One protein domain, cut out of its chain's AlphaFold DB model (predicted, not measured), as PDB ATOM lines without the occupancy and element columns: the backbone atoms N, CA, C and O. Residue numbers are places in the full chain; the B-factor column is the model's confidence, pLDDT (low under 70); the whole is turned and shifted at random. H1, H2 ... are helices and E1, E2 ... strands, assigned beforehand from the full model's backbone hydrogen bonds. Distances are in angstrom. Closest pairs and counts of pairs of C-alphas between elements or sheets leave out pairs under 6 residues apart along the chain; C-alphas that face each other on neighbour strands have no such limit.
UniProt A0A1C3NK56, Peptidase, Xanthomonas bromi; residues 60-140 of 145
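What this domain is: This is residues 60 to 140 of the 145 residues of the protein "Peptidase" of Xanthomonas bromi (UniProt A0A1C3NK56). A three-stranded sheet, made by the long hairpin of E1 and E2 with the short E3 at its edge, forms one side of the domain; a small second hairpin, E4 and E5, lies over one face of it toward E1, and one helix, H1, lies beyond the end of E3. A long unnamed stretch, residues 114 to 126, leads from H1 back to E4. The printed part has 81 residues with one named helix and five named strands, in the order E1, E2, E3, H1, E4, E5. The sheets run E1 - E2 - E3 and E4 - E5, both antiparallel, and the class is mixed, with 40 residues, under half, in named elements. The whole is compact, with a radius of gyration of the C-alphas of 13.3 A and spans of 38 by 31 by 18 A.

Where its parts are: E1 is residues 70 to 77, 22.0 A from first to last C-alpha, and begins at C-alpha 70 at (114.613, 164.985, 156.383). E2 is residues 85 to 92, 22.7 A long, and E3 is residues 98 to 100, 7.2 A. H1 is residues 104 to 113, 14.1 A long, beginning at C-alpha 104 at (107.855, 146.823, 158.539). E4 is residues 127 to 132, 15.3 A, and E5 is residues 135 to 139, 13.3 A, ending at C-alpha 139 at (123.023, 145.845, 158.629).

How they stand to each other: E1, E2 and E3 form a meander, each strand the antiparallel neighbour of the one before, with E2 as the inner strand. In the hairpin of E1 and E2, at 156 degrees, N 75 and O 87 are 2.8 A apart, within hydrogen-bond range. In the hairpin of E2 and E3, at 136 degrees, N 90 and O 99 are within range at 2.9 A. Residues 64 to 65 pair antiparallel with residues 71 to 72 of E1. E1 and E4 are near each other, with 8 pairs of C-alphas within 10 A. In the hairpin of E4 and E5, at 166 degrees, N 130 and O 137 are within range at 2.8 A. E2 and E5 are apart. H1 is not on the three-stranded sheet, with 3 pairs of C-alphas within 10 A. H1 and E2 are only just apart, their closest C-alphas 8.1 A from each other. In H1 every O i to N i+4 pair is within hydrogen-bond range.

The domain as a whole: The two C-alphas farthest apart are those of Glu 94 and Gly 115, at 39.8 A. The printed part has no cut. The link from H1 to E4, 13 residues, is long, that from E1 to E2 is short, and those from E2 to E3, E3 to H1 and E4 to E5 are tight. The mean pLDDT of the printed part is 92.0, and no printed residue is under 70.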
ATOM      1  N   PRO A  60     111.953 158.471 171.521       94.44
ATOM      2  CA  PRO A  60     112.724 158.610 170.295       94.44
ATOM      3  C   PRO A  60     114.208 158.322 170.548       94.44
ATOM      4  O   PRO A  60     114.811 158.821 171.491       94.44
ATOM      5  N   ALA A  61     114.815 157.545 169.658       93.50
ATOM      6  CA  ALA A  61     116.261 157.451 169.537       93.50
ATOM      7  C   ALA A  61     116.831 158.686 168.820       93.50
ATOM      8  O   ALA A  61     116.097 159.465 168.209       93.50
ATOM      9  N   GLU A  62     118.156 158.811 168.850       94.44
ATOM     10  CA  GLU A  62     118.888 159.838 168.112       94.44
ATOM     11  C   GLU A  62     118.497 159.853 166.618       94.44
ATOM     12  O   GLU A  62     118.384 158.784 165.997       94.44
ATOM     13  N   PRO A  63     118.257 161.042 166.032       96.00
ATOM     14  CA  PRO A  63     117.892 161.159 164.631       96.00
ATOM     15  C   PRO A  63     119.079 160.852 163.714       96.00
ATOM     16  O   PRO A  63     120.213 161.257 163.953       96.00
ATOM     17  N   ILE A  64     118.786 160.187 162.602       95.44
ATOM     18  CA  ILE A  64     119.710 159.946 161.498       95.44
ATOM     19  C   ILE A  64     119.256 160.828 160.338       95.44
ATOM     20  O   ILE A  64     118.191 160.607 159.756       95.44
ATOM     21  N   TRP A  65     120.052 161.841 160.010       94.50
ATOM     22  CA  TRP A  65     119.747 162.757 158.913       94.50
ATOM     23  C   TRP A  65     119.885 162.057 157.559       94.50
ATOM     24  O   TRP A  65     120.879 161.383 157.281       94.50
ATOM     25  N   VAL A  66     118.848 162.205 156.742       93.19
ATOM     26  CA  VAL A  66     118.773 161.713 155.361       93.19
ATOM     27  C   VAL A  66     119.333 162.775 154.418       93.19
ATOM     28  O   VAL A  66     120.129 162.468 153.533       93.19
ATOM     29  N   ASP A  67     118.951 164.027 154.661       93.00
ATOM     30  CA  ASP A  67     119.429 165.234 153.993       93.00
ATOM     31  C   ASP A  67     119.265 166.442 154.942       93.00
ATOM     32  O   ASP A  67     119.231 166.260 156.157       93.00
ATOM     33  N   ALA A  68     119.222 167.675 154.427       94.56
ATOM     34  CA  ALA A  68     119.109 168.877 155.256       94.56
ATOM     35  C   ALA A  68     117.690 169.130 155.807       94.56
ATOM     36  O   ALA A  68     117.532 169.926 156.731       94.56
ATOM     37  N   GLN A  69     116.666 168.477 155.256       95.44
ATOM     38  CA  GLN A  69     115.260 168.680 155.598       95.44
ATOM     39  C   GLN A  69     114.620 167.425 156.181       95.44
ATOM     40  O   GLN A  69     113.592 167.522 156.840       95.44
ATOM     41  N   GLN A  70     115.197 166.247 155.963       96.00
ATOM     42  CA  GLN A  70     114.613 164.985 156.383       96.00
ATOM     43  C   GLN A  70     115.535 164.225 157.319       96.00
ATOM     44  O   GLN A  70     116.735 164.074 157.084       96.00
ATOM     45  N   PHE A  71     114.943 163.662 158.363       96.31
ATOM     46  CA  PHE A  71     115.625 162.729 159.244       96.31
ATOM     47  C   PHE A  71     114.721 161.558 159.576       96.31
ATOM     48  O   PHE A  71     113.491 161.654 159.577       96.31
ATOM     49  N   LEU A  72     115.349 160.428 159.868       96.19
ATOM     50  CA  LEU A  72     114.676 159.248 160.367       96.19
ATOM     51  C   LEU A  72     115.058 159.009 161.820       96.19
ATOM     52  O   LEU A  72     116.185 159.269 162.227       96.19
ATOM     53  N   TYR A  73     114.134 158.481 162.605       96.62
ATOM     54  CA  TYR A  73     114.431 158.042 163.960       96.62
ATOM     55  C   TYR A  73     113.655 156.775 164.287       96.62
ATOM     56  O   TYR A  73     112.618 156.466 163.690       96.62
ATOM     57  N   ARG A  74     114.184 156.017 165.241       95.56
ATOM     58  CA  ARG A  74     113.526 154.841 165.806       95.56
ATOM     59  C   ARG A  74     112.798 155.247 167.079       95.56
ATOM     60  O   ARG A  74     113.359 155.998 167.864       95.56
ATOM     61  N   ARG A  75     111.624 154.682 167.343       94.94
ATOM     62  CA  ARG A  75     110.983 154.740 168.662       94.94
ATOM     63  C   ARG A  75     110.503 153.373 169.121       94.94
ATOM     64  O   ARG A  75     110.211 152.511 168.290       94.94
ATOM     65  N   LYS A  76     110.443 153.172 170.435       92.62
ATOM     66  CA  LYS A  76     109.823 151.980 171.029       92.62
ATOM     67  C   LYS A  76     108.319 152.204 171.166       92.62
ATOM     68  O   LYS A  76     107.901 153.310 171.481       92.62
ATOM     69  N   LEU A  77     107.532 151.157 170.946       92.56
ATOM     70  CA  LEU A  77     106.098 151.137 171.224       92.56
ATOM     71  C   LEU A  77     105.835 150.135 172.346       92.56
ATOM     72  O   LEU A  77     106.070 148.934 172.180       92.56
ATOM     73  N   VAL A  78     105.357 150.612 173.486       89.81
ATOM     74  CA  VAL A  78     104.985 149.770 174.620       89.81
ATOM     75  C   VAL A  78     103.699 149.023 174.273       89.81
ATOM     76  O   VAL A  78     102.709 149.608 173.841       89.81
ATOM     77  N   ARG A  79     103.706 147.699 174.458       87.38
ATOM     78  CA  ARG A  79     102.539 146.842 174.216       87.38
ATOM     79  C   ARG A  79     102.230 146.021 175.469       87.38
ATOM     80  O   ARG A  79     102.969 145.084 175.761       87.38
ATOM     81  N   PRO A  80     101.157 146.329 176.219       84.25
ATOM     82  CA  PRO A  80     100.790 145.550 177.396       84.25
ATOM     83  C   PRO A  80     100.638 144.053 177.077       84.25
ATOM     84  O   PRO A  80      99.974 143.665 176.112       84.25
ATOM     85  N   GLY A  81     101.290 143.200 177.870       85.00
ATOM     86  CA  GLY A  81     101.261 141.740 177.702       85.00
ATOM     87  C   GLY A  81     102.042 141.191 176.500       85.00
ATOM     88  O   GLY A  81     101.956 139.998 176.233       85.00
ATOM     89  N   HIS A  82     102.779 142.031 175.767       85.69
ATOM     90  CA  HIS A  82     103.560 141.642 174.590       85.69
ATOM     91  C   HIS A  82     104.965 142.259 174.661       85.69
ATOM     92  O   HIS A  82     105.200 143.224 175.385       85.69
ATOM     93  N   SER A  83     105.910 141.736 173.877       85.44
ATOM     94  CA  SER A  83     107.206 142.403 173.693       85.44
ATOM     95  C   SER A  83     107.014 143.806 173.089       85.44
ATOM     96  O   SER A  83     106.117 143.975 172.260       85.44
ATOM     97  N   PRO A  84     107.831 144.817 173.443       87.69
ATOM     98  CA  PRO A  84     107.757 146.140 172.823       87.69
ATOM     99  C   PRO A  84     107.962 146.090 171.303       87.69
ATOM    100  O   PRO A  84     108.708 145.251 170.798       87.69
ATOM    101  N   ALA A  85     107.311 146.997 170.569       91.44
ATOM    102  CA  ALA A  85     107.560 147.180 169.139       91.44
ATOM    103  C   ALA A  85     108.672 148.181 168.902       91.44
ATOM    104  O   ALA A  85     108.946 149.048 169.730       91.44
ATOM    105  N   ILE A  86     109.219 148.117 167.701       93.12
ATOM    106  CA  ILE A  86     110.068 149.146 167.140       93.12
ATOM    107  C   ILE A  86     109.342 149.774 165.957       93.12
ATOM    108  O   ILE A  86     108.842 149.067 165.086       93.12
ATOM    109  N   GLU A  87     109.326 151.102 165.904       95.56
ATOM    110  CA  GLU A  87     108.834 151.851 164.754       95.56
ATOM    111  C   GLU A  87     109.930 152.776 164.220       95.56
ATOM    112  O   GLU A  87     110.553 153.506 164.993       95.56
ATOM    113  N   TYR A  88     110.152 152.772 162.903       96.69
ATOM    114  CA  TYR A  88     111.002 153.758 162.235       96.69
ATOM    115  C   TYR A  88     110.137 154.822 161.579       96.69
ATOM    116  O   TYR A  88     109.266 154.528 160.755       96.69
ATOM    117  N   ARG A  89     110.404 156.074 161.928       97.06
ATOM    118  CA  ARG A  89     109.689 157.232 161.404       97.06
ATOM    119  C   ARG A  89     110.605 158.070 160.548       97.06
ATOM    120  O   ARG A  89     111.766 158.244 160.898       97.06
ATOM    121  N   LEU A  90     110.065 158.588 159.454       97.19
ATOM    122  CA  LEU A  90     110.679 159.643 158.663       97.19
ATOM    123  C   LEU A  90     109.936 160.942 158.959       97.19
ATOM    124  O   LEU A  90     108.700 160.965 158.961       97.19
ATOM    125  N   VAL A  91     110.697 161.991 159.226       97.81
ATOM    126  CA  VAL A  91     110.204 163.326 159.533       97.81
ATOM    127  C   VAL A  91     110.729 164.293 158.495       97.81
ATOM    128  O   VAL A  91     111.902 164.237 158.129       97.81
ATOM    129  N   ASP A  92     109.850 165.179 158.060       97.69
ATOM    130  CA  ASP A  92     110.207 166.401 157.364       97.69
ATOM    131  C   ASP A  92     110.332 167.522 158.407       97.69
ATOM    132  O   ASP A  92     109.374 167.840 159.110       97.69
ATOM    133  N   ALA A  93     111.539 168.053 158.575       97.06
ATOM    134  CA  ALA A  93     111.895 168.998 159.627       97.06
ATOM    135  C   ALA A  93     111.312 170.400 159.397       97.06
ATOM    136  O   ALA A  93     111.128 171.138 160.362       97.06
ATOM    137  N   GLU A  94     111.012 170.763 158.147       96.88
ATOM    138  CA  GLU A  94     110.416 172.057 157.806       96.88
ATOM    139  C   GLU A  94     108.925 172.086 158.163       96.88
ATOM    140  O   GLU A  94     108.457 172.988 158.855       96.88
ATOM    141  N   SER A  95     108.177 171.068 157.735       97.25
ATOM    142  CA  SER A  95     106.735 170.961 157.989       97.25
ATOM    143  C   SER A  95     106.387 170.332 159.340       97.25
ATOM    144  O   SER A  95     105.243 170.423 159.788       97.25
ATOM    145  N   GLY A  96     107.331 169.625 159.968       96.12
ATOM    146  CA  GLY A  96     107.088 168.774 161.135       96.12
ATOM    147  C   GLY A  96     106.263 167.520 160.821       96.12
ATOM    148  O   GLY A  96     105.846 166.803 161.736       96.12
ATOM    149  N   SER A  97     105.992 167.239 159.542       97.75
ATOM    150  CA  SER A  97     105.211 166.069 159.155       97.75
ATOM    151  C   SER A  97     105.993 164.788 159.421       97.75
ATOM    152  O   SER A  97     107.211 164.720 159.271       97.75
ATOM    153  N   SER A  98     105.287 163.742 159.845       96.69
ATOM    154  CA  SER A  98     105.918 162.487 160.224       96.69
ATOM    155  C   SER A  98     105.116 161.299 159.727       96.69
ATOM    156  O   SER A  98     103.901 161.229 159.910       96.69
ATOM    157  N   ARG A  99     105.812 160.309 159.172       96.44
ATOM    158  CA  ARG A  99     105.228 159.067 158.652       96.44
ATOM    159  C   ARG A  99     106.123 157.874 158.957       96.44
ATOM    160  O   ARG A  99     107.269 158.042 159.368       96.44
ATOM    161  N   LEU A 100     105.622 156.664 158.717       96.19
ATOM    162  CA  LEU A 100     106.481 155.482 158.696       96.19
ATOM    163  C   LEU A 100     107.581 155.663 157.641       96.19
ATOM    164  O   LEU A 100     107.319 156.121 156.522       96.19
ATOM    165  N   ALA A 101     108.813 155.315 158.010       95.25
ATOM    166  CA  ALA A 101     109.947 155.369 157.095       95.25
ATOM    167  C   ALA A 101     109.796 154.329 155.971       95.25
ATOM    168  O   ALA A 101     110.126 154.613 154.821       95.25
ATOM    169  N   PHE A 102     109.253 153.155 156.302       94.69
ATOM    170  CA  PHE A 102     108.979 152.043 155.394       94.69
ATOM    171  C   PHE A 102     107.932 151.092 156.004       94.69
ATOM    172  O   PHE A 102     107.530 151.242 157.157       94.69
ATOM    173  N   ASP A 103     107.489 150.105 155.227       95.38
ATOM    174  CA  ASP A 103     106.566 149.059 155.677       95.38
ATOM    175  C   ASP A 103     107.332 147.926 156.390       95.38
ATOM    176  O   ASP A 103     108.058 147.151 155.757       95.38
ATOM    177  N   HIS A 104     107.180 147.834 157.717       94.38
ATOM    178  CA  HIS A 104     107.855 146.823 158.539       94.38
ATOM    179  C   HIS A 104     107.417 145.392 158.207       94.38
ATOM    180  O   HIS A 104     108.252 144.488 158.205       94.38
ATOM    181  N   ALA A 105     106.130 145.177 157.915       94.94
ATOM    182  CA  ALA A 105     105.595 143.851 157.623       94.94
ATOM    183  C   ALA A 105     106.142 143.343 156.288       94.94
ATOM    184  O   ALA A 105     106.621 142.211 156.196       94.94
ATOM    185  N   ARG A 106     106.157 144.213 155.273       95.62
ATOM    186  CA  ARG A 106     106.732 143.893 153.965       95.62
ATOM    187  C   ARG A 106     108.232 143.612 154.050       95.62
ATOM    188  O   ARG A 106     108.697 142.665 153.419       95.62
ATOM    189  N   LEU A 107     108.986 144.390 154.832       94.38
ATOM    190  CA  LEU A 107     110.421 144.150 155.007       94.38
ATOM    191  C   LEU A 107     110.697 142.831 155.744       94.38
ATOM    192  O   LEU A 107     111.535 142.054 155.297       94.38
ATOM    193  N   ALA A 108     109.980 142.546 156.833       93.62
ATOM    194  CA  ALA A 108     110.133 141.294 157.577       93.62
ATOM    195  C   ALA A 108     109.798 140.062 156.720       93.62
ATOM    196  O   ALA A 108     110.529 139.067 156.741       93.62
ATOM    197  N   ALA A 109     108.741 140.151 155.905       94.50
ATOM    198  CA  ALA A 109     108.391 139.115 154.942       94.50
ATOM    199  C   ALA A 109     109.504 138.911 153.900       94.50
ATOM    200  O   ALA A 109     109.906 137.774 153.660       94.50
ATOM    201  N   ALA A 110     110.051 139.993 153.336       93.12
ATOM    202  CA  ALA A 110     111.147 139.922 152.370       93.12
ATOM    203  C   ALA A 110     112.426 139.312 152.974       93.12
ATOM    204  O   ALA A 110     113.068 138.481 152.339       93.12
ATOM    205  N   LEU A 111     112.776 139.662 154.218       91.19
ATOM    206  CA  LEU A 111     113.922 139.074 154.926       91.19
ATOM    207  C   LEU A 111     113.730 137.575 155.197       91.19
ATOM    208  O   LEU A 111     114.672 136.797 155.041       91.19
ATOM    209  N   THR A 112     112.513 137.170 155.566       90.81
ATOM    210  CA  THR A 112     112.163 135.756 155.770       90.81
ATOM    211  C   THR A 112     112.261 134.975 154.456       90.81
ATOM    212  O   THR A 112     112.846 133.897 154.417       90.81
ATOM    213  N   GLN A 113     111.766 135.543 153.351       92.00
ATOM    214  CA  GLN A 113     111.901 134.956 152.009       92.00
ATOM    215  C   GLN A 113     113.361 134.860 151.548       92.00
ATOM    216  O   GLN A 113     113.720 133.919 150.847       92.00
ATOM    217  N   ALA A 114     114.214 135.798 151.967       89.81
ATOM    218  CA  ALA A 114     115.645 135.803 151.674       89.81
ATOM    219  C   ALA A 114     116.464 134.798 152.514       89.81
ATOM    220  O   ALA A 114     117.690 134.801 152.431       89.81
ATOM    221  N   GLY A 115     115.816 133.946 153.318       84.44
ATOM    222  CA  GLY A 115     116.471 132.870 154.073       84.44
ATOM    223  C   GLY A 115     116.765 133.195 155.537       84.44
ATOM    224  O   GLY A 115     117.375 132.386 156.232       84.44
ATOM    225  N   THR A 116     116.311 134.344 156.045       82.06
ATOM    226  CA  THR A 116     116.391 134.629 157.485       82.06
ATOM    227  C   THR A 116     115.342 133.800 158.231       82.06
ATOM    228  O   THR A 116     114.200 133.699 157.782       82.06
ATOM    229  N   SER A 117     115.683 133.239 159.399       81.56
ATOM    230  CA  SER A 117     114.683 132.626 160.289       81.56
ATOM    231  C   SER A 117     113.538 133.606 160.564       81.56
ATOM    232  O   SER A 117     113.808 134.798 160.695       81.56
ATOM    233  N   ALA A 118     112.306 133.099 160.687       82.06
ATOM    234  CA  ALA A 118     111.072 133.881 160.827       82.06
ATOM    235  C   ALA A 118     111.276 135.229 161.549       82.06
ATOM    236  O   ALA A 118     111.489 135.277 162.765       82.06
ATOM    237  N   VAL A 119     111.261 136.316 160.770       86.19
ATOM    238  CA  VAL A 119     111.521 137.669 161.268       86.19
ATOM    239  C   VAL A 119     110.208 138.266 161.758       86.19
ATOM    240  O   VAL A 119     109.283 138.459 160.972       86.19
ATOM    241  N   ASP A 120     110.129 138.591 163.046       89.62
ATOM    242  CA  ASP A 120     109.014 139.374 163.578       89.62
ATOM    243  C   ASP A 120     109.141 140.838 163.132       89.62
ATOM    244  O   ASP A 120     110.117 141.520 163.456       89.62
ATOM    245  N   ALA A 121     108.127 141.335 162.421       92.44
ATOM    246  CA  ALA A 121     108.045 142.727 161.993       92.44
ATOM    247  C   ALA A 121     108.059 143.708 163.175       92.44
ATOM    248  O   ALA A 121     108.591 144.810 163.050       92.44
ATOM    249  N   SER A 122     107.508 143.309 164.327       91.44
ATOM    250  CA  SER A 122     107.426 144.162 165.514       91.44
ATOM    251  C   SER A 122     108.777 144.325 166.221       91.44
ATOM    252  O   SER A 122     109.021 145.352 166.853       91.44
ATOM    253  N   GLY A 123     109.672 143.345 166.072       88.56
ATOM    254  CA  GLY A 123     111.004 143.300 166.683       88.56
ATOM    255  C   GLY A 123     112.146 143.648 165.726       88.56
ATOM    256  O   GLY A 123     113.295 143.284 165.983       88.56
ATOM    257  N   LEU A 124     111.854 144.313 164.605       90.31
ATOM    258  CA  LEU A 124     112.810 144.559 163.528       90.31
ATOM    259  C   LEU A 124     113.884 145.591 163.934       90.31
ATOM    260  O   LEU A 124     113.785 146.796 163.692       90.31
ATOM    261  N   TRP A 125     114.952 145.113 164.574       89.56
ATOM    262  CA  TRP A 125     116.089 145.940 164.978       89.56
ATOM    263  C   TRP A 125     117.133 146.034 163.858       89.56
ATOM    264  O   TRP A 125     117.982 145.155 163.698       89.56
ATOM    265  N   LEU A 126     117.091 147.125 163.094       90.50
ATOM    266  CA  LEU A 126     118.048 147.431 162.034       90.50
ATOM    267  C   LEU A 126     119.232 148.208 162.605       90.50
ATOM    268  O   LEU A 126     119.060 149.164 163.368       90.50
ATOM    269  N   ARG A 127     120.450 147.809 162.234       88.81
ATOM    270  CA  ARG A 127     121.683 148.518 162.600       88.81
ATOM    271  C   ARG A 127     122.170 149.335 161.415       88.81
ATOM    272  O   ARG A 127     121.944 148.943 160.276       88.81
ATOM    273  N   GLN A 128     122.849 150.449 161.693       88.62
ATOM    274  CA  GLN A 128     123.417 151.330 160.662       88.62
ATOM    275  C   GLN A 128     122.410 151.660 159.547       88.62
ATOM    276  O   GLN A 128     122.713 151.563 158.359       88.62
ATOM    277  N   LEU A 129     121.179 151.973 159.952       91.25
ATOM    278  CA  LEU A 129     120.102 152.299 159.034       91.25
ATOM    279  C   LEU A 129     120.406 153.628 158.342       91.25
ATOM    280  O   LEU A 129     120.651 154.629 159.007       91.25
ATOM    281  N   THR A 130     120.334 153.653 157.019       91.12
ATOM    282  CA  THR A 130     120.369 154.881 156.229       91.12
ATOM    283  C   THR A 130     119.355 154.795 155.095       91.12
ATOM    284  O   THR A 130     119.042 153.710 154.595       91.12
ATOM    285  N   LEU A 131     118.817 155.946 154.714       90.12
ATOM    286  CA  LEU A 131     117.938 156.104 153.567       90.12
ATOM    287  C   LEU A 131     118.647 157.043 152.594       90.12
ATOM    288  O   LEU A 131     118.971 158.164 152.960       90.12
ATOM    289  N   GLN A 132     118.921 156.589 151.376       87.88
ATOM    290  CA  GLN A 132     119.559 157.408 150.340       87.88
ATOM    291  C   GLN A 132     118.880 157.135 149.008       87.88
ATOM    292  O   GLN A 132     118.758 155.978 148.621       87.88
ATOM    293  N   GLN A 133     118.411 158.175 148.310       85.44
ATOM    294  CA  GLN A 133     117.762 158.041 146.993       85.44
ATOM    295  C   GLN A 133     116.670 156.948 146.963       85.44
ATOM    296  O   GLN A 133     116.598 156.147 146.036       85.44
ATOM    297  N   GLN A 134     115.834 156.894 148.008       84.62
ATOM    298  CA  GLN A 134     114.775 155.884 148.205       84.62
ATOM    299  C   GLN A 134     115.264 154.439 148.424       84.62
ATOM    300  O   GLN A 134     114.460 153.508 148.448       84.62
ATOM    301  N   GLN A 135     116.562 154.231 148.636       89.81
ATOM    302  CA  GLN A 135     117.130 152.944 149.015       89.81
ATOM    303  C   GLN A 135     117.333 152.881 150.526       89.81
ATOM    304  O   GLN A 135     118.052 153.698 151.106       89.81
ATOM    305  N   LEU A 136     116.712 151.886 151.159       91.69
ATOM    306  CA  LEU A 136     116.929 151.560 152.563       91.69
ATOM    307  C   LEU A 136     118.158 150.656 152.675       91.69
ATOM    308  O   LEU A 136     118.151 149.537 152.163       91.69
ATOM    309  N   ARG A 137     119.207 151.124 153.349       91.69
ATOM    310  CA  ARG A 137     120.420 150.337 153.606       91.69
ATOM    311  C   ARG A 137     120.553 150.128 155.101       91.69
ATOM    312  O   ARG A 137     120.332 151.047 155.884       91.69
ATOM    313  N   PHE A 138     120.898 148.917 155.498       92.38
ATOM    314  CA  PHE A 138     121.056 148.556 156.896       92.38
ATOM    315  C   PHE A 138     121.934 147.320 157.015       92.38
ATOM    316  O   PHE A 138     122.116 146.562 156.063       92.38
ATOM    317  N   GLN A 139     122.436 147.104 158.219       86.69
ATOM    318  CA  GLN A 139     123.023 145.845 158.629       86.69
ATOM    319  C   GLN A 139     122.015 145.046 159.450       86.69
ATOM    320  O   GLN A 139     121.342 145.574 160.343       86.69
ATOM    321  N   PHE A 140     121.946 143.751 159.161       78.50
ATOM    322  CA  PHE A 140     121.109 142.802 159.876       78.50
ATOM    323  C   PHE A 140     121.984 141.647 160.364       78.50
ATOM    324  O   PHE A 140     122.468 140.842 159.577       78.50
TER     325      PHE A 140